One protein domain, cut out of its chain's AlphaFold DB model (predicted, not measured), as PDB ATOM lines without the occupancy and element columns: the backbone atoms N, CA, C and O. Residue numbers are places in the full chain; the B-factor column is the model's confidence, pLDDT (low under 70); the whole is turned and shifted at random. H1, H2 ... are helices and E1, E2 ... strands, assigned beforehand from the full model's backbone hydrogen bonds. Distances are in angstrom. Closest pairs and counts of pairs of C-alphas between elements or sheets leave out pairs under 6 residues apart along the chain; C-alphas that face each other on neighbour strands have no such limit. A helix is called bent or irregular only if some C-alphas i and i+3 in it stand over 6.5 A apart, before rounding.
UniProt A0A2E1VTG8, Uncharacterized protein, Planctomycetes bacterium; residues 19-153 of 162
ATOM      1  N   LEU A  19     -10.458  35.487  83.596       85.69
ATOM      2  CA  LEU A  19     -10.174  34.050  83.636       85.69
ATOM      3  C   LEU A  19      -8.980  33.683  82.754       85.69
ATOM      4  O   LEU A  19      -8.076  32.983  83.201       85.69
ATOM      5  N   VAL A  20      -8.962  34.167  81.511       87.94
ATOM      6  CA  VAL A  20      -7.863  33.900  80.574       87.94
ATOM      7  C   VAL A  20      -6.559  34.499  81.096       87.94
ATOM      8  O   VAL A  20      -5.537  33.816  81.086       87.94
ATOM      9  N   LEU A  21      -6.590  35.731  81.614       89.50
ATOM     10  CA  LEU A  21      -5.419  36.355  82.229       89.50
ATOM     11  C   LEU A  21      -4.911  35.532  83.421       89.50
ATOM     12  O   LEU A  21      -3.716  35.263  83.510       89.50
ATOM     13  N   LEU A  22      -5.807  35.086  84.306       88.81
ATOM     14  CA  LEU A  22      -5.452  34.262  85.459       88.81
ATOM     15  C   LEU A  22      -4.811  32.937  85.029       88.81
ATOM     16  O   LEU A  22      -3.781  32.561  85.579       88.81
ATOM     17  N   ILE A  23      -5.370  32.257  84.024       89.50
ATOM     18  CA  ILE A  23      -4.801  31.013  83.484       89.50
ATOM     19  C   ILE A  23      -3.398  31.262  82.922       89.50
ATOM     20  O   ILE A  23      -2.482  30.503  83.223       89.50
ATOM     21  N   VAL A  24      -3.199  32.338  82.154       91.44
ATOM     22  CA  VAL A  24      -1.880  32.693  81.606       91.44
ATOM     23  C   VAL A  24      -0.872  32.969  82.723       91.44
ATOM     24  O   VAL A  24       0.256  32.484  82.657       91.44
ATOM     25  N   VAL A  25      -1.276  33.690  83.773       92.19
ATOM     26  CA  VAL A  25      -0.420  33.955  84.937       92.19
ATOM     27  C   VAL A  25      -0.078  32.659  85.672       92.19
ATOM     28  O   VAL A  25       1.090  32.440  85.978       92.19
ATOM     29  N   LEU A  26      -1.048  31.771  85.909       88.44
ATOM     30  CA  LEU A  26      -0.814  30.479  86.566       88.44
ATOM     31  C   LEU A  26       0.110  29.572  85.742       88.44
ATOM     32  O   LEU A  26       0.990  28.928  86.309       88.44
ATOM     33  N   LEU A  27      -0.036  29.557  84.414       86.12
ATOM     34  CA  LEU A  27       0.844  28.807  83.514       86.12
ATOM     35  C   LEU A  27       2.272  29.359  83.526       86.12
ATOM     36  O   LEU A  27       3.224  28.591  83.663       86.12
ATOM     37  N   ALA A  28       2.431  30.682  83.431       85.69
ATOM     38  CA  ALA A  28       3.739  31.329  83.500       85.69
ATOM     39  C   ALA A  28       4.415  31.086  84.858       85.69
ATOM     40  O   ALA A  28       5.601  30.764  84.916       85.69
ATOM     41  N   LEU A  29       3.651  31.172  85.950       83.75
ATOM     42  CA  LEU A  29       4.147  30.906  87.296       83.75
ATOM     43  C   LEU A  29       4.562  29.435  87.457       83.75
ATOM     44  O   LEU A  29       5.626  29.156  88.007       83.75
ATOM     45  N   GLY A  30       3.770  28.503  86.920       76.88
ATOM     46  CA  GLY A  30       4.093  27.077  86.890       76.88
ATOM     47  C   GLY A  30       5.389  26.788  86.131       76.88
ATOM     48  O   GLY A  30       6.244  26.072  86.642       76.88
ATOM     49  N   LEU A  31       5.582  27.406  84.962       78.06
ATOM     50  CA  LEU A  31       6.802  27.283  84.155       78.06
ATOM     51  C   LEU A  31       8.060  27.783  84.879       78.06
ATOM     52  O   LEU A  31       9.133  27.213  84.699       78.06
ATOM     53  N   VAL A  32       7.938  28.831  85.698       77.00
ATOM     54  CA  VAL A  32       9.075  29.427  86.420       77.00
ATOM     55  C   VAL A  32       9.386  28.694  87.725       77.00
ATOM     56  O   VAL A  32      10.555  28.558  88.087       77.00
ATOM     57  N   LEU A  33       8.368  28.225  88.451       72.94
ATOM     58  CA  LEU A  33       8.554  27.585  89.756       72.94
ATOM     59  C   LEU A  33       8.927  26.102  89.646       72.94
ATOM     60  O   LEU A  33       9.738  25.628  90.441       72.94
ATOM     61  N   MET A  34       8.390  25.381  88.656       67.50
ATOM     62  CA  MET A  34       8.645  23.948  88.465       67.50
ATOM     63  C   MET A  34      10.143  23.582  88.419       67.50
ATOM     64  O   MET A  34      10.531  22.681  89.161       67.50
ATOM     65  N   PRO A  35      11.016  24.258  87.639       66.69
ATOM     66  CA  PRO A  35      12.431  23.891  87.538       66.69
ATOM     67  C   PRO A  35      13.159  23.873  88.887       66.69
ATOM     68  O   PRO A  35      13.917  22.946  89.156       66.69
ATOM     69  N   ARG A  36      12.870  24.844  89.764       69.62
ATOM     70  CA  ARG A  36      13.485  24.918  91.098       69.62
ATOM     71  C   ARG A  36      13.069  23.759  91.993       69.62
ATOM     72  O   ARG A  36      13.920  23.161  92.639       69.62
ATOM     73  N   PHE A  37      11.786  23.397  91.974       67.75
ATOM     74  CA  PHE A  37      11.310  22.233  92.723       67.75
ATOM     75  C   PHE A  37      11.972  20.934  92.253       67.75
ATOM     76  O   PHE A  37      12.225  20.050  93.068       67.75
ATOM     77  N   TYR A  38      12.283  20.810  90.961       70.88
ATOM     78  CA  TYR A  38      13.016  19.647  90.464       70.88
ATOM     79  C   TYR A  38      14.478  19.643  90.909       70.88
ATOM     80  O   TYR A  38      14.972  18.585  91.279       70.88
ATOM     81  N   ASP A  39      15.161  20.787  90.918       74.62
ATOM     82  CA  ASP A  39      16.569  20.855  91.326       74.62
ATOM     83  C   ASP A  39      16.769  20.524  92.812       74.62
ATOM     84  O   ASP A  39      17.657  19.734  93.146       74.62
ATOM     85  N   ASP A  40      15.894  21.021  93.689       75.06
ATOM     86  CA  ASP A  40      15.943  20.693  95.119       75.06
ATOM     87  C   ASP A  40      15.684  19.198  95.358       75.06
ATOM     88  O   ASP A  40      16.415  18.542  96.104       75.06
ATOM     89  N   ARG A  41      14.693  18.617  94.664       75.31
ATOM     90  CA  ARG A  41      14.402  17.178  94.765       75.31
ATOM     91  C   ARG A  41      15.504  16.302  94.178       75.31
ATOM     92  O   ARG A  41      15.748  15.225  94.710       75.31
ATOM     93  N   ARG A  42      16.190  16.741  93.118       80.88
ATOM     94  CA  ARG A  42      17.356  16.028  92.566       80.88
ATOM     95  C   ARG A  42      18.483  15.947  93.583       80.88
ATOM     96  O   ARG A  42      19.041  14.870  93.776       80.88
ATOM     97  N   ALA A  43      18.812  17.075  94.214       82.50
ATOM     98  CA  ALA A  43      19.869  17.137  95.214       82.50
ATOM     99  C   ALA A  43      19.534  16.271  96.438       82.50
ATOM    100  O   ALA A  43      20.405  15.571  96.949       82.50
ATOM    101  N   ASP A  44      18.274  16.286  96.877       81.94
ATOM    102  CA  ASP A  44      17.791  15.439  97.970       81.94
ATOM    103  C   ASP A  44      17.855  13.945  97.613       81.94
ATOM    104  O   ASP A  44      18.438  13.153  98.349       81.94
ATOM    105  N   ASN A  45      17.377  13.560  96.427       81.56
ATOM    106  CA  ASN A  45      17.444  12.177  95.951       81.56
ATOM    107  C   ASN A  45      18.891  11.673  95.809       81.56
ATOM    108  O   ASN A  45      19.171  10.516  96.109       81.56
ATOM    109  N   GLU A  46      19.817  12.526  95.364       85.38
ATOM    110  CA  GLU A  46      21.242  12.188  95.268       85.38
ATOM    111  C   GLU A  46      21.891  11.993  96.643       85.38
ATOM    112  O   GLU A  46      22.649  11.042  96.828       85.38
ATOM    113  N   ARG A  47      21.545  12.824  97.633       84.44
ATOM    114  CA  ARG A  47      21.984  12.618  99.024       84.44
ATOM    115  C   ARG A  47      21.427  11.324  99.603       84.44
ATOM    116  O   ARG A  47      22.191  10.529 100.138       84.44
ATOM    117  N   GLN A  48      20.132  11.069  99.420       81.44
ATOM    118  CA  GLN A  48      19.499   9.832  99.882       81.44
ATOM    119  C   GLN A  48      20.135   8.597  99.236       81.44
ATOM    120  O   GLN A  48      20.336   7.590  99.909       81.44
ATOM    121  N   ALA A  49      20.523   8.670  97.958       81.25
ATOM    122  CA  ALA A  49      21.233   7.574  97.309       81.25
ATOM    123  C   ALA A  49      22.598   7.292  97.961       81.25
ATOM    124  O   ALA A  49      22.942   6.131  98.189       81.25
ATOM    125  N   GLN A  50      23.354   8.334  98.320       86.00
ATOM    126  CA  GLN A  50      24.611   8.187  99.062       86.00
ATOM    127  C   GLN A  50      24.392   7.614 100.468       86.00
ATOM    128  O   GLN A  50      25.150   6.747 100.899       86.00
ATOM    129  N   ASP A  51      23.344   8.043 101.173       80.25
ATOM    130  CA  ASP A  51      23.011   7.516 102.500       80.25
ATOM    131  C   ASP A  51      22.624   6.034 102.447       80.25
ATOM    132  O   ASP A  51      23.071   5.244 103.280       80.25
ATOM    133  N   VAL A  52      21.880   5.622 101.416       78.00
ATOM    134  CA  VAL A  52      21.584   4.206 101.159       78.00
ATOM    135  C   VAL A  52      22.868   3.418 100.894       78.00
ATOM    136  O   VAL A  52      23.024   2.327 101.440       78.00
ATOM    137  N   LEU A  53      23.825   3.958 100.129       80.38
ATOM    138  CA  LEU A  53      25.127   3.309  99.930       80.38
ATOM    139  C   LEU A  53      25.876   3.111 101.258       80.38
ATOM    140  O   LEU A  53      26.345   2.004 101.530       80.38
ATOM    141  N   ARG A  54      25.935   4.138 102.118       80.25
ATOM    142  CA  ARG A  54      26.553   4.039 103.458       80.25
ATOM    143  C   ARG A  54      25.870   2.984 104.326       80.25
ATOM    144  O   ARG A  54      26.542   2.203 104.998       80.25
ATOM    145  N   MET A  55      24.539   2.937 104.299       76.69
ATOM    146  CA  MET A  55      23.751   1.942 105.025       76.69
ATOM    147  C   MET A  55      24.048   0.517 104.539       76.69
ATOM    148  O   MET A  55      24.261  -0.378 105.354       76.69
ATOM    149  N   ILE A  56      24.103   0.292 103.223       76.12
ATOM    150  CA  ILE A  56      24.439  -1.025 102.667       76.12
ATOM    151  C   ILE A  56      25.856  -1.422 103.099       76.12
ATOM    152  O   ILE A  56      26.051  -2.530 103.599       76.12
ATOM    153  N   ALA A  57      26.834  -0.524 102.975       75.69
ATOM    154  CA  ALA A  57      28.213  -0.804 103.367       75.69
ATOM    155  C   ALA A  57      28.349  -1.170 104.855       75.69
ATOM    156  O   ALA A  57      28.990  -2.174 105.174       75.69
ATOM    157  N   SER A  58      27.700  -0.422 105.754       74.19
ATOM    158  CA  SER A  58      27.735  -0.713 107.194       74.19
ATOM    159  C   SER A  58      27.019  -2.022 107.540       74.19
ATOM    160  O   SER A  58      27.526  -2.811 108.339       74.19
ATOM    161  N   SER A  59      25.893  -2.321 106.880       72.81
ATOM    162  CA  SER A  59      25.176  -3.590 107.061       72.81
ATOM    163  C   SER A  59      26.037  -4.802 106.681       72.81
ATOM    164  O   SER A  59      26.054  -5.810 107.390       72.81
ATOM    165  N   GLN A  60      26.824  -4.680 105.608       72.38
ATOM    166  CA  GLN A  60      27.732  -5.721 105.129       72.38
ATOM    167  C   GLN A  60      28.940  -5.901 106.053       72.38
ATOM    168  O   GLN A  60      29.416  -7.021 106.245       72.38
ATOM    169  N   GLU A  61      29.436  -4.824 106.664       73.56
ATOM    170  CA  GLU A  61      30.498  -4.907 107.668       73.56
ATOM    171  C   GLU A  61      30.034  -5.653 108.924       73.56
ATOM    172  O   GLU A  61      30.720  -6.569 109.385       73.56
ATOM    173  N   VAL A  62      28.838  -5.325 109.424       71.88
ATOM    174  CA  VAL A  62      28.219  -6.013 110.566       71.88
ATOM    175  C   VAL A  62      28.005  -7.490 110.247       71.88
ATOM    176  O   VAL A  62      28.438  -8.347 111.016       71.88
ATOM    177  N   HIS A  63      27.432  -7.805 109.083       70.50
ATOM    178  CA  HIS A  63      27.235  -9.187 108.650       70.50
ATOM    179  C   HIS A  63      28.552  -9.976 108.609       70.50
ATOM    180  O   HIS A  63      28.645 -11.047 109.203       70.50
ATOM    181  N   ARG A  64      29.609  -9.422 108.001       70.62
ATOM    182  CA  ARG A  64      30.932 -10.070 107.943       70.62
ATOM    183  C   ARG A  64      31.568 -10.257 109.319       70.62
ATOM    184  O   ARG A  64      32.278 -11.239 109.535       70.62
ATOM    185  N   ALA A  65      31.379  -9.309 110.236       70.25
ATOM    186  CA  ALA A  65      31.892  -9.419 111.599       70.25
ATOM    187  C   ALA A  65      31.201 -10.546 112.382       70.25
ATOM    188  O   ALA A  65      31.853 -11.216 113.185       70.25
ATOM    189  N   LEU A  66      29.914 -10.766 112.118       66.44
ATOM    190  CA  LEU A  66      29.084 -11.778 112.767       66.44
ATOM    191  C   LEU A  66      29.261 -13.173 112.161       66.44
ATOM    192  O   LEU A  66      29.418 -14.134 112.912       66.44
ATOM    193  N   ASP A  67      29.388 -13.279 110.835       66.62
ATOM    194  CA  ASP A  67      29.729 -14.533 110.147       66.62
ATOM    195  C   ASP A  67      31.032 -15.130 110.692       66.62
ATOM    196  O   ASP A  67      31.137 -16.331 110.928       66.62
ATOM    197  N   ARG A  68      32.029 -14.278 110.978       65.81
ATOM    198  CA  ARG A  68      33.294 -14.704 111.603       65.81
ATOM    199  C   ARG A  68      33.120 -15.253 113.020       65.81
ATOM    200  O   ARG A  68      33.993 -15.979 113.488       65.81
ATOM    201  N   ARG A  69      32.045 -14.876 113.713       65.31
ATOM    202  CA  ARG A  69      31.713 -15.314 115.077       65.31
ATOM    203  C   ARG A  69      30.725 -16.484 115.098       65.31
ATOM    204  O   ARG A  69      30.508 -17.049 116.164       65.31
ATOM    205  N   GLY A  70      30.172 -16.874 113.946       55.16
ATOM    206  CA  GLY A  70      29.122 -17.890 113.854       55.16
ATOM    207  C   GLY A  70      27.782 -17.434 114.444       55.16
ATOM    208  O   GLY A  70      26.962 -18.273 114.810       55.16
ATOM    209  N   GLU A  71      27.577 -16.122 114.570       51.34
ATOM    210  CA  GLU A  71      26.363 -15.513 115.119       51.34
ATOM    211  C   GLU A  71      25.460 -15.022 113.979       51.34
ATOM    212  O   GLU A  71      25.939 -14.441 113.007       51.34
ATOM    213  N   TYR A  72      24.146 -15.219 114.109       46.09
ATOM    214  CA  TYR A  72      23.146 -14.690 113.178       46.09
ATOM    215  C   TYR A  72      22.464 -13.474 113.818       46.09
ATOM    216  O   TYR A  72      21.986 -13.567 114.946       46.09
ATOM    217  N   VAL A  73      22.396 -12.343 113.109       44.59
ATOM    218  CA  VAL A  73      21.647 -11.147 113.541       44.59
ATOM    219  C   VAL A  73      20.660 -10.719 112.469       44.59
ATOM    220  O   VAL A  73      21.047 -10.441 111.340       44.59
ATOM    221  N   GLU A  74      19.385 -10.626 112.829       42.56
ATOM    222  CA  GLU A  74      18.349 -10.107 111.940       42.56
ATOM    223  C   GLU A  74      18.631  -8.633 111.609       42.56
ATOM    224  O   GLU A  74      18.605  -7.762 112.479       42.56
ATOM    225  N   LEU A  75      18.949  -8.350 110.343       42.09
ATOM    226  CA  LEU A  75      19.104  -6.992 109.829       42.09
ATOM    227  C   LEU A  75      17.773  -6.540 109.229       42.09
ATOM    228  O   LEU A  75      17.279  -7.138 108.276       42.09
ATOM    229  N   TYR A  76      17.205  -5.466 109.770       42.53
ATOM    230  CA  TYR A  76      15.973  -4.880 109.254       42.53
ATOM    231  C   TYR A  76      16.283  -3.986 108.052       42.53
ATOM    232  O   TYR A  76      17.093  -3.060 108.135       42.53
ATOM    233  N   ARG A  77      15.622  -4.241 106.919       43.59
ATOM    234  CA  ARG A  77      15.632  -3.315 105.785       43.59
ATOM    235  C   ARG A  77      14.876  -2.050 106.191       43.59
ATOM    236  O   ARG A  77      13.672  -2.106 106.410       43.59
ATOM    237  N   LEU A  78      15.557  -0.905 106.223       45.75
ATOM    238  CA  LEU A  78      14.885   0.393 106.291       45.75
ATOM    239  C   LEU A  78      14.137   0.608 104.967       45.75
ATOM    240  O   LEU A  78      14.730   0.946 103.940       45.75
ATOM    241  N   GLN A  79      12.834   0.337 104.963       42.66
ATOM    242  CA  GLN A  79      11.969   0.679 103.845       42.66
ATOM    243  C   GLN A  79      11.634   2.166 103.977       42.66
ATOM    244  O   GLN A  79      10.736   2.561 104.708       42.66
ATOM    245  N   PHE A  80      12.418   3.018 103.320       46.56
ATOM    246  CA  PHE A  80      12.176   4.458 103.324       46.56
ATOM    247  C   PHE A  80      10.995   4.793 102.397       46.56
ATOM    248  O   PHE A  80      11.187   5.181 101.244       46.56
ATOM    249  N   ALA A  81       9.763   4.622 102.872       39.41
ATOM    250  CA  ALA A  81       8.595   5.182 102.206       39.41
ATOM    251  C   ALA A  81       8.556   6.703 102.469       39.41
ATOM    252  O   ALA A  81       8.597   7.127 103.627       39.41
ATOM    253  N   PRO A  82       8.514   7.565 101.435       37.25
ATOM    254  CA  PRO A  82       8.412   9.001 101.656       37.25
ATOM    255  C   PRO A  82       7.071   9.328 102.327       37.25
ATOM    256  O   PRO A  82       6.023   9.217 101.695       37.25
ATOM    257  N   GLY A  83       7.117   9.755 103.591       40.81
ATOM    258  CA  GLY A  83       5.948  10.188 104.367       40.81
ATOM    259  C   GLY A  83       5.567   9.293 105.548       40.81
ATOM    260  O   GLY A  83       4.703   9.698 106.322       40.81
ATOM    261  N   GLU A  84       6.213   8.142 105.727       38.72
ATOM    262  CA  GLU A  84       5.964   7.263 106.874       38.72
ATOM    263  C   GLU A  84       7.017   7.478 107.967       38.72
ATOM    264  O   GLU A  84       8.194   7.742 107.699       38.72
ATOM    265  N   GLY A  85       6.567   7.480 109.223       38.78
ATOM    266  CA  GLY A  85       7.437   7.734 110.365       38.78
ATOM    267  C   GLY A  85       8.413   6.579 110.570       38.78
ATOM    268  O   GLY A  85       8.140   5.449 110.181       38.78
ATOM    269  N   ALA A  86       9.520   6.822 111.277       44.25
ATOM    270  CA  ALA A  86      10.492   5.782 111.648       44.25
ATOM    271  C   ALA A  86       9.889   4.579 112.417       44.25
ATOM    272  O   ALA A  86      10.582   3.598 112.657       44.25
ATOM    273  N   ASN A  87       8.616   4.661 112.813       42.19
ATOM    274  CA  ASN A  87       7.874   3.619 113.514       42.19
ATOM    275  C   ASN A  87       7.097   2.672 112.578       42.19
ATOM    276  O   ASN A  87       6.668   1.624 113.049       42.19
ATOM    277  N   ASP A  88       6.937   3.003 111.292       41.62
ATOM    278  CA  ASP A  88       6.216   2.185 110.293       41.62
ATOM    279  C   ASP A  88       7.167   1.263 109.502       41.62
ATOM    280  O   ASP A  88       6.864   0.779 108.415       41.62
ATOM    281  N   LEU A  89       8.359   1.014 110.047       46.59
ATOM    282  CA  LEU A  89       9.340   0.114 109.454       46.59
ATOM    283  C   LEU A  89       8.854  -1.335 109.578       46.59
ATOM    284  O   LEU A  89       8.985  -1.956 110.635       46.59
ATOM    285  N   GLU A  90       8.302  -1.887 108.498       40.53
ATOM    286  CA  GLU A  90       7.925  -3.298 108.462       40.53
ATOM    287  C   GLU A  90       9.170  -4.211 108.509       40.53
ATOM    288  O   GLU A  90      10.123  -4.030 107.739       40.53
ATOM    289  N   PRO A  91       9.186  -5.233 109.385       37.72
ATOM    290  CA  PRO A  91      10.280  -6.188 109.464       37.72
ATOM    291  C   PRO A  91      10.243  -7.148 108.267       37.72
ATOM    292  O   PRO A  91       9.515  -8.139 108.256       37.72
ATOM    293  N   LEU A  92      11.054  -6.876 107.245       40.72
ATOM    294  CA  LEU A  92      11.204  -7.761 106.088       40.72
ATOM    295  C   LEU A  92      12.389  -8.725 106.261       40.72
ATOM    296  O   LEU A  92      13.522  -8.358 105.979       40.72
ATOM    297  N   MET A  93      12.046  -9.956 106.668       35.75
ATOM    298  CA  MET A  93      12.779 -11.241 106.632       35.75
ATOM    299  C   MET A  93      14.203 -11.321 107.238       35.75
ATOM    300  O   MET A  93      15.087 -10.548 106.875       35.75
ATOM    301  N   PRO A  94      14.492 -12.348 108.068       34.53
ATOM    302  CA  PRO A  94      15.845 -12.624 108.531       34.53
ATOM    303  C   PRO A  94      16.673 -13.194 107.370       34.53
ATOM    304  O   PRO A  94      16.346 -14.237 106.815       34.53
ATOM    305  N   PHE A  95      17.745 -12.490 107.011       38.12
ATOM    306  CA  PHE A  95      18.787 -12.903 106.065       38.12
ATOM    307  C   PHE A  95      18.340 -13.377 104.672       38.12
ATOM    308  O   PHE A  95      18.198 -14.563 104.388       38.12
ATOM    309  N   LEU A  96      18.400 -12.449 103.721       35.28
ATOM    310  CA  LEU A  96      19.282 -12.676 102.581       35.28
ATOM    311  C   LEU A  96      20.474 -11.744 102.767       35.28
ATOM    312  O   LEU A  96      20.272 -10.579 103.115       35.28
ATOM    313  N   GLY A  97      21.702 -12.239 102.554       39.97
ATOM    314  CA  GLY A  97      22.856 -11.357 102.377       39.97
ATOM    315  C   GLY A  97      22.423 -10.242 101.437       39.97
ATOM    316  O   GLY A  97      21.813 -10.543 100.412       39.97
ATOM    317  N   VAL A  98      22.571  -8.988 101.874       46.56
ATOM    318  CA  VAL A  98      21.933  -7.839 101.227       46.56
ATOM    319  C   VAL A  98      22.492  -7.738  99.817       46.56
ATOM    320  O   VAL A  98      23.515  -7.090  99.622       46.56
ATOM    321  N   SER A  99      21.857  -8.415  98.854       47.50
ATOM    322  CA  SER A  99      22.191  -8.250  97.455       47.50
ATOM    323  C   SER A  99      21.801  -6.822  97.154       47.50
ATOM    324  O   SER A  99      20.625  -6.463  97.278       47.50
ATOM    325  N   ALA A 100      22.775  -5.995  96.814       50.88
ATOM    326  CA  ALA A 100      22.523  -4.579  96.604       50.88
ATOM    327  C   ALA A 100      21.677  -4.283  95.347       50.88
ATOM    328  O   ALA A 100      21.406  -3.122  95.050       50.88
ATOM    329  N   ASP A 101      21.214  -5.320  94.647       47.75
ATOM    330  CA  ASP A 101      20.263  -5.259  93.541       47.75
ATOM    331  C   ASP A 101      18.842  -4.919  94.038       47.75
ATOM    332  O   ASP A 101      17.890  -5.696  93.935       47.75
ATOM    333  N   PHE A 102      18.675  -3.715  94.585       55.34
ATOM    334  CA  PHE A 102      17.364  -3.130  94.841       55.34
ATOM    335  C   PHE A 102      16.852  -2.493  93.559       55.34
ATOM    336  O   PHE A 102      17.507  -1.609  93.003       55.34
ATOM    337  N   ALA A 103      15.671  -2.940  93.118       51.72
ATOM    338  CA  ALA A 103      15.103  -2.599  91.821       51.72
ATOM    339  C   ALA A 103      15.243  -1.102  91.508       51.72
ATOM    340  O   ALA A 103      16.007  -0.798  90.605       51.72
ATOM    341  N   HIS A 104      14.655  -0.178  92.276       61.91
ATOM    342  CA  HIS A 104      14.849   1.275  92.124       61.91
ATOM    343  C   HIS A 104      14.519   1.988  93.443       61.91
ATOM    344  O   HIS A 104      13.541   1.630  94.094       61.91
ATOM    345  N   TYR A 105      15.283   3.011  93.825       65.56
ATOM    346  CA  TYR A 105      14.975   3.892  94.955       65.56
ATOM    347  C   TYR A 105      15.300   5.345  94.594       65.56
ATOM    348  O   TYR A 105      16.364   5.603  94.048       65.56
ATOM    349  N   THR A 106      14.356   6.271  94.817       67.19
ATOM    350  CA  THR A 106      14.493   7.731  94.565       67.19
ATOM    351  C   THR A 106      15.028   8.125  93.178       67.19
ATOM    352  O   THR A 106      15.640   9.174  92.987       67.19
ATOM    353  N   GLY A 107      14.760   7.295  92.167       74.44
ATOM    354  CA  GLY A 107      15.252   7.491  90.801       74.44
ATOM    355  C   GLY A 107      16.664   6.952  90.553       74.44
ATOM    356  O   GLY A 107      17.200   7.152  89.466       74.44
ATOM    357  N   TYR A 108      17.251   6.248  91.518       77.81
ATOM    358  CA  TYR A 108      18.501   5.504  91.403       77.81
ATOM    359  C   TYR A 108      18.245   3.996  91.339       77.81
ATOM    360  O   TYR A 108      17.345   3.456  91.982       77.81
ATOM    361  N   ARG A 109      19.048   3.301  90.543       78.75
ATOM    362  CA  ARG A 109      19.195   1.851  90.543       78.75
ATOM    363  C   ARG A 109      20.419   1.510  91.378       78.75
ATOM    364  O   ARG A 109      21.469   2.110  91.177       78.75
ATOM    365  N   PHE A 110      20.286   0.526  92.255       79.25
ATOM    366  CA  PHE A 110      21.413   0.000  93.009       79.25
ATOM    367  C   PHE A 110      21.845  -1.317  92.377       79.25
ATOM    368  O   PHE A 110      21.004  -2.107  91.943       79.25
ATOM    369  N   GLN A 111      23.152  -1.496  92.245       79.12
ATOM    370  CA  GLN A 111      23.743  -2.693  91.674       79.12
ATOM    371  C   GLN A 111      24.893  -3.162  92.551       79.12
ATOM    372  O   GLN A 111      25.787  -2.385  92.897       79.12
ATOM    373  N   GLU A 112      24.897  -4.451  92.871       78.62
ATOM    374  CA  GLU A 112      26.015  -5.041  93.588       78.62
ATOM    375  C   GLU A 112      27.257  -5.148  92.697       78.62
ATOM    376  O   GLU A 112      27.218  -5.635  91.564       78.62
ATOM    377  N   LEU A 113      28.387  -4.696  93.233       80.94
ATOM    378  CA  LEU A 113      29.687  -4.863  92.607       80.94
ATOM    379  C   LEU A 113      30.283  -6.181  93.078       80.94
ATOM    380  O   LEU A 113      30.429  -6.414  94.281       80.94
ATOM    381  N   THR A 114      30.684  -7.012  92.124       78.50
ATOM    382  CA  THR A 114      31.359  -8.281  92.388       78.50
ATOM    383  C   THR A 114      32.804  -8.251  91.904       78.50
ATOM    384  O   THR A 114      33.162  -7.505  90.990       78.50
ATOM    385  N   ASP A 115      33.669  -9.035  92.547       77.56
ATOM    386  CA  ASP A 115      34.994  -9.318  92.003       77.56
ATOM    387  C   ASP A 115      34.933 -10.368  90.878       77.56
ATOM    388  O   ASP A 115      33.888 -10.947  90.582       77.56
ATOM    389  N   GLY A 116      36.080 -10.661  90.256       71.12
ATOM    390  CA  GLY A 116      36.188 -11.688  89.209       71.12
ATOM    391  C   GLY A 116      35.860 -13.123  89.658       71.12
ATOM    392  O   GLY A 116      35.946 -14.038  88.845       71.12
ATOM    393  N   LEU A 117      35.505 -13.332  90.929       74.19
ATOM    394  CA  LEU A 117      35.066 -14.602  91.510       74.19
ATOM    395  C   LEU A 117      33.606 -14.537  91.995       74.19
ATOM    396  O   LEU A 117      33.189 -15.387  92.779       74.19
ATOM    397  N   ALA A 118      32.838 -13.541  91.535       65.75
ATOM    398  CA  ALA A 118      31.446 -13.298  91.913       65.75
ATOM    399  C   ALA A 118      31.232 -13.008  93.411       65.75
ATOM    400  O   ALA A 118      30.129 -13.184  93.927       65.75
ATOM    401  N   ARG A 119      32.266 -12.554  94.134       69.19
ATOM    402  CA  ARG A 119      32.137 -12.180  95.549       69.19
ATOM    403  C   ARG A 119      31.729 -10.710  95.677       69.19
ATOM    404  O   ARG A 119      32.331  -9.881  94.994       69.19
ATOM    405  N   PRO A 120      30.799 -10.363  96.584       71.12
ATOM    406  CA  PRO A 120      30.399  -8.980  96.820       71.12
ATOM    407  C   PRO A 120      31.574  -8.128  97.315       71.12
ATOM    408  O   PRO A 120      32.153  -8.403  98.374       71.12
ATOM    409  N   VAL A 121      31.910  -7.061  96.591       82.75
ATOM    410  CA  VAL A 121      32.971  -6.106  96.968       82.75
ATOM    411  C   VAL A 121      32.460  -4.699  97.240       82.75
ATOM    412  O   VAL A 121      33.176  -3.915  97.863       82.75
ATOM    413  N   GLY A 122      31.249  -4.368  96.809       84.00
ATOM    414  CA  GLY A 122      30.680  -3.040  96.989       84.00
ATOM    415  C   GLY A 122      29.294  -2.907  96.383       84.00
ATOM    416  O   GLY A 122      28.697  -3.885  95.943       84.00
ATOM    417  N   CYS A 123      28.813  -1.674  96.321       84.06
ATOM    418  CA  CYS A 123      27.549  -1.316  95.698       84.06
ATOM    419  C   CYS A 123      27.722  -0.044  94.863       84.06
ATOM    420  O   CYS A 123      28.487   0.849  95.232       84.06
ATOM    421  N   ARG A 124      26.996   0.032  93.749       87.88
ATOM    422  CA  ARG A 124      26.885   1.204  92.886       87.88
ATOM    423  C   ARG A 124      25.452   1.725  92.878       87.88
ATOM    424  O   ARG A 124      24.525   0.939  92.728       87.88
ATOM    425  N   ALA A 125      25.284   3.040  92.957       87.69
ATOM    426  CA  ALA A 125      24.042   3.745  92.678       87.69
ATOM    427  C   ALA A 125      24.145   4.480  91.330       87.69
ATOM    428  O   ALA A 125      24.953   5.397  91.166       87.69
ATOM    429  N   GLU A 126      23.309   4.091  90.368       87.38
ATOM    430  CA  GLU A 126      23.209   4.693  89.035       87.38
ATOM    431  C   GLU A 126      21.879   5.449  88.903       87.38
ATOM    432  O   GLU A 126      20.825   4.868  89.165       87.38
ATOM    433  N   PRO A 127      21.865   6.727  88.501       85.62
ATOM    434  CA  PRO A 127      20.614   7.441  88.275       85.62
ATOM    435  C   PRO A 127      19.915   6.862  87.036       85.62
ATOM    436  O   PRO A 127      20.554   6.582  86.029       85.62
ATOM    437  N   ARG A 128      18.595   6.673  87.105       77.88
ATOM    438  CA  ARG A 128      17.794   6.022  86.050       77.88
ATOM    439  C   ARG A 128      16.529   6.791  85.677       77.88
ATOM    440  O   ARG A 128      15.804   6.391  84.773       77.88
ATOM    441  N   THR A 129      16.187   7.855  86.401       70.50
ATOM    442  CA  THR A 129      14.906   8.548  86.196       70.50
ATOM    443  C   THR A 129      15.078  10.066  86.112       70.50
ATOM    444  O   THR A 129      14.589  10.787  86.986       70.50
ATOM    445  N   PRO A 130      15.738  10.602  85.066       66.69
ATOM    446  CA  PRO A 130      15.695  12.036  84.788       66.69
ATOM    447  C   PRO A 130      14.236  12.503  84.586       66.69
ATOM    448  O   PRO A 130      13.445  11.761  84.006       66.69
ATOM    449  N   PRO A 131      13.832  13.714  85.020       67.44
ATOM    450  CA  PRO A 131      14.583  14.732  85.752       67.44
ATOM    451  C   PRO A 131      14.612  14.529  87.276       67.44
ATOM    452  O   PRO A 131      15.014  15.445  87.975       67.44
ATOM    453  N   PHE A 132      14.137  13.416  87.822       68.62
ATOM    454  CA  PHE A 132      13.945  13.255  89.266       68.62
ATOM    455  C   PHE A 132      15.198  12.749  89.981       68.62
ATOM    456  O   PHE A 132      15.428  13.102  91.133       68.62
ATOM    457  N   SER A 133      16.023  11.955  89.304       74.62
ATOM    458  CA  SER A 133      17.321  11.525  89.811       74.62
ATOM    459  C   SER A 133      18.378  12.617  89.642       74.62
ATOM    460  O   SER A 133      18.295  13.450  88.732       74.62
ATOM    461  N   GLY A 134      19.405  12.582  90.492       80.31
ATOM    462  CA  GLY A 134      20.623  13.361  90.270       80.31
ATOM    463  C   GLY A 134      21.406  12.860  89.053       80.31
ATOM    464  O   GLY A 134      20.909  12.066  88.248       80.31
ATOM    465  N   LYS A 135      22.633  13.362  88.892       84.19
ATOM    466  CA  LYS A 135      23.485  13.027  87.735       84.19
ATOM    467  C   LYS A 135      24.667  12.140  88.098       84.19
ATOM    468  O   LYS A 135      25.222  11.521  87.196       84.19
ATOM    469  N   GLY A 136      25.086  12.118  89.361       88.75
ATOM    470  CA  GLY A 136      26.255  11.362  89.789       88.75
ATOM    471  C   GLY A 136      25.991   9.862  89.802       88.75
ATOM    472  O   GLY A 136      24.941   9.413  90.249       88.75
ATOM    473  N   VAL A 137      26.960   9.089  89.322       90.44
ATOM    474  CA  VAL A 137      27.058   7.655  89.591       90.44
ATOM    475  C   VAL A 137      27.982   7.494  90.787       90.44
ATOM    476  O   VAL A 137      29.131   7.941  90.750       90.44
ATOM    477  N   TRP A 138      27.475   6.863  91.836       92.06
ATOM    478  CA  TRP A 138      28.168   6.736  93.113       92.06
ATOM    479  C   TRP A 138      28.494   5.275  93.393       92.06
ATOM    480  O   TRP A 138      27.683   4.397  93.118       92.06
ATOM    481  N   GLU A 139      29.664   5.002  93.956       92.50
ATOM    482  CA  GLU A 139      30.076   3.664  94.384       92.50
ATOM    483  C   GLU A 139      30.571   3.687  95.821       92.50
ATOM    484  O   GLU A 139      31.184   4.652  96.255       92.50
ATOM    485  N   ILE A 140      30.361   2.599  96.550       87.88
ATOM    486  CA  ILE A 140      31.014   2.368  97.836       87.88
ATOM    487  C   ILE A 140      31.556   0.945  97.871       87.88
ATOM    488  O   ILE A 140      30.851  -0.009  97.524       87.88
ATOM    489  N   ARG A 141      32.815   0.778  98.281       88.38
ATOM    490  CA  ARG A 141      33.362  -0.555  98.556       88.38
ATOM    491  C   ARG A 141      33.020  -0.966  99.981       88.38
ATOM    492  O   ARG A 141      33.018  -0.151 100.897       88.38
ATOM    493  N   TYR A 142      32.742  -2.247 100.191       81.75
ATOM    494  CA  TYR A 142      32.425  -2.756 101.525       81.75
ATOM    495  C   TYR A 142      33.660  -2.697 102.430       81.75
ATOM    496  O   TYR A 142      34.651  -3.383 102.168       81.75
ATOM    497  N   GLY A 143      33.567  -1.910 103.504       77.19
ATOM    498  CA  GLY A 143      34.679  -1.541 104.389       77.19
ATOM    499  C   GLY A 143      35.134  -0.084 104.233       77.19
ATOM    500  O   GLY A 143      35.973   0.372 105.003       77.19
ATOM    501  N   GLU A 144      34.589   0.650 103.260       85.69
ATOM    502  CA  GLU A 144      34.722   2.104 103.165       85.69
ATOM    503  C   GLU A 144      33.522   2.798 103.823       85.69
ATOM    504  O   GLU A 144      32.423   2.248 103.887       85.69
ATOM    505  N   THR A 145      33.735   4.021 104.309       80.38
ATOM    506  CA  THR A 145      32.706   4.815 104.999       80.38
ATOM    507  C   THR A 145      32.015   5.830 104.096       80.38
ATOM    508  O   THR A 145      30.925   6.293 104.424       80.38
ATOM    509  N   GLU A 146      32.637   6.198 102.974       88.50
ATOM    510  CA  GLU A 146      32.161   7.274 102.107       88.50
ATOM    511  C   GLU A 146      31.968   6.798 100.666       88.50
ATOM    512  O   GLU A 146      32.886   6.206 100.093       88.50
ATOM    513  N   PRO A 147      30.805   7.082 100.051       90.88
ATOM    514  CA  PRO A 147      30.602   6.863  98.630       90.88
ATOM    515  C   PRO A 147      31.517   7.756  97.787       90.88
ATOM    516  O   PRO A 147      31.664   8.953  98.040       90.88
ATOM    517  N   GLN A 148      32.080   7.186  96.733       93.75
ATOM    518  CA  GLN A 148      32.906   7.873  95.754       93.75
ATOM    519  C   GLN A 148      32.110   8.129  94.480       93.75
ATOM    520  O   GLN A 148      31.403   7.258  93.973       93.75
ATOM    521  N   LEU A 149      32.251   9.333  93.937       93.06
ATOM    522  CA  LEU A 149      31.723   9.662  92.623       93.06
ATOM    523  C   LEU A 149      32.608   9.006  91.557       93.06
ATOM    524  O   LEU A 149      33.778   9.358  91.420       93.06
ATOM    525  N   VAL A 150      32.041   8.086  90.782       91.69
ATOM    526  CA  VAL A 150      32.775   7.338  89.744       91.69
ATOM    527  C   VAL A 150      32.424   7.769  88.328       91.69
ATOM    528  O   VAL A 150      33.099   7.399  87.368       91.69
ATOM    529  N   GLY A 151      31.378   8.575  88.176       88.75
ATOM    530  CA  GLY A 151      30.986   9.107  86.886       88.75
ATOM    531  C   GLY A 151      29.739   9.961  86.965       88.75
ATOM    532  O   GLY A 151      29.192  10.217  88.035       88.75
ATOM    533  N   TYR A 152      29.278  10.382  85.796       85.19
ATOM    534  CA  TYR A 152      27.996  11.041  85.635       85.19
ATOM    535  C   TYR A 152      27.199  10.303  84.573       85.19
ATOM    536  O   TYR A 152      27.762   9.848  83.573       85.19
ATOM    537  N   LEU A 153      25.890  10.214  84.769       72.38
ATOM    538  CA  LEU A 153      24.994   9.755  83.727       72.38
ATOM    539  C   LEU A 153      24.964  10.801  82.614       72.38
ATOM    540  O   LEU A 153      24.486  11.926  82.789       72.38
TER     541      LEU A 153
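What this domain is: This is residues 19 to 153 of the 162 residues of an uncharacterized protein of Planctomycetes bacterium (UniProt A0A2E1VTG8). One long bent helix, H1, makes the length, and a twisted four-stranded sheet covers one side of its arm H1b; residues 19 to 34 stick out. The 135 printed residues, mixed in class, include H1, then E1 to E4 in an antiparallel meander, each strand beside the one before. The whole is loose, radius of gyration of the C-alphas 19.1 A, spanning 72 by 35 by 21 A.

How they stand to each other: H1, residues 19 to 67, was assigned as one helix by its hydrogen bonds but is bent: C-alphas 32 and 35 are 6.6 A apart. Its arms H1a, 19 to 32, and H1b, 35 to 67, have every O i to N i+4 pair within hydrogen-bond range. E1, 108 to 114, E2, 120 to 127, E3, 136 to 141, and E4, 148 to 152, form successive hairpins, with N 111 and O 124, N 125 and O 138, and N 139 and O 148 each at 2.8 A. H1b is on the sheet at a height over the sheet of 9.1 A and lies over E2 and E3, making two layers, a helix on one face of a sheet; the C-alphas of Leu 53 and Ile 140 are the closest of H1b and E3, 6.3 A apart.

Where its parts are: H1a begins at C-alpha 19 (-10.174, 34.050, 83.636); H1b measures 47.8 A. E4 ends at C-alpha 152 (27.996, 11.041, 85.635).

The domain as a whole: The printed part has no cut. The link H1 to E1 is long, 40 residues; pLDDT is under 70 at 50 residues, among them 66 to 106.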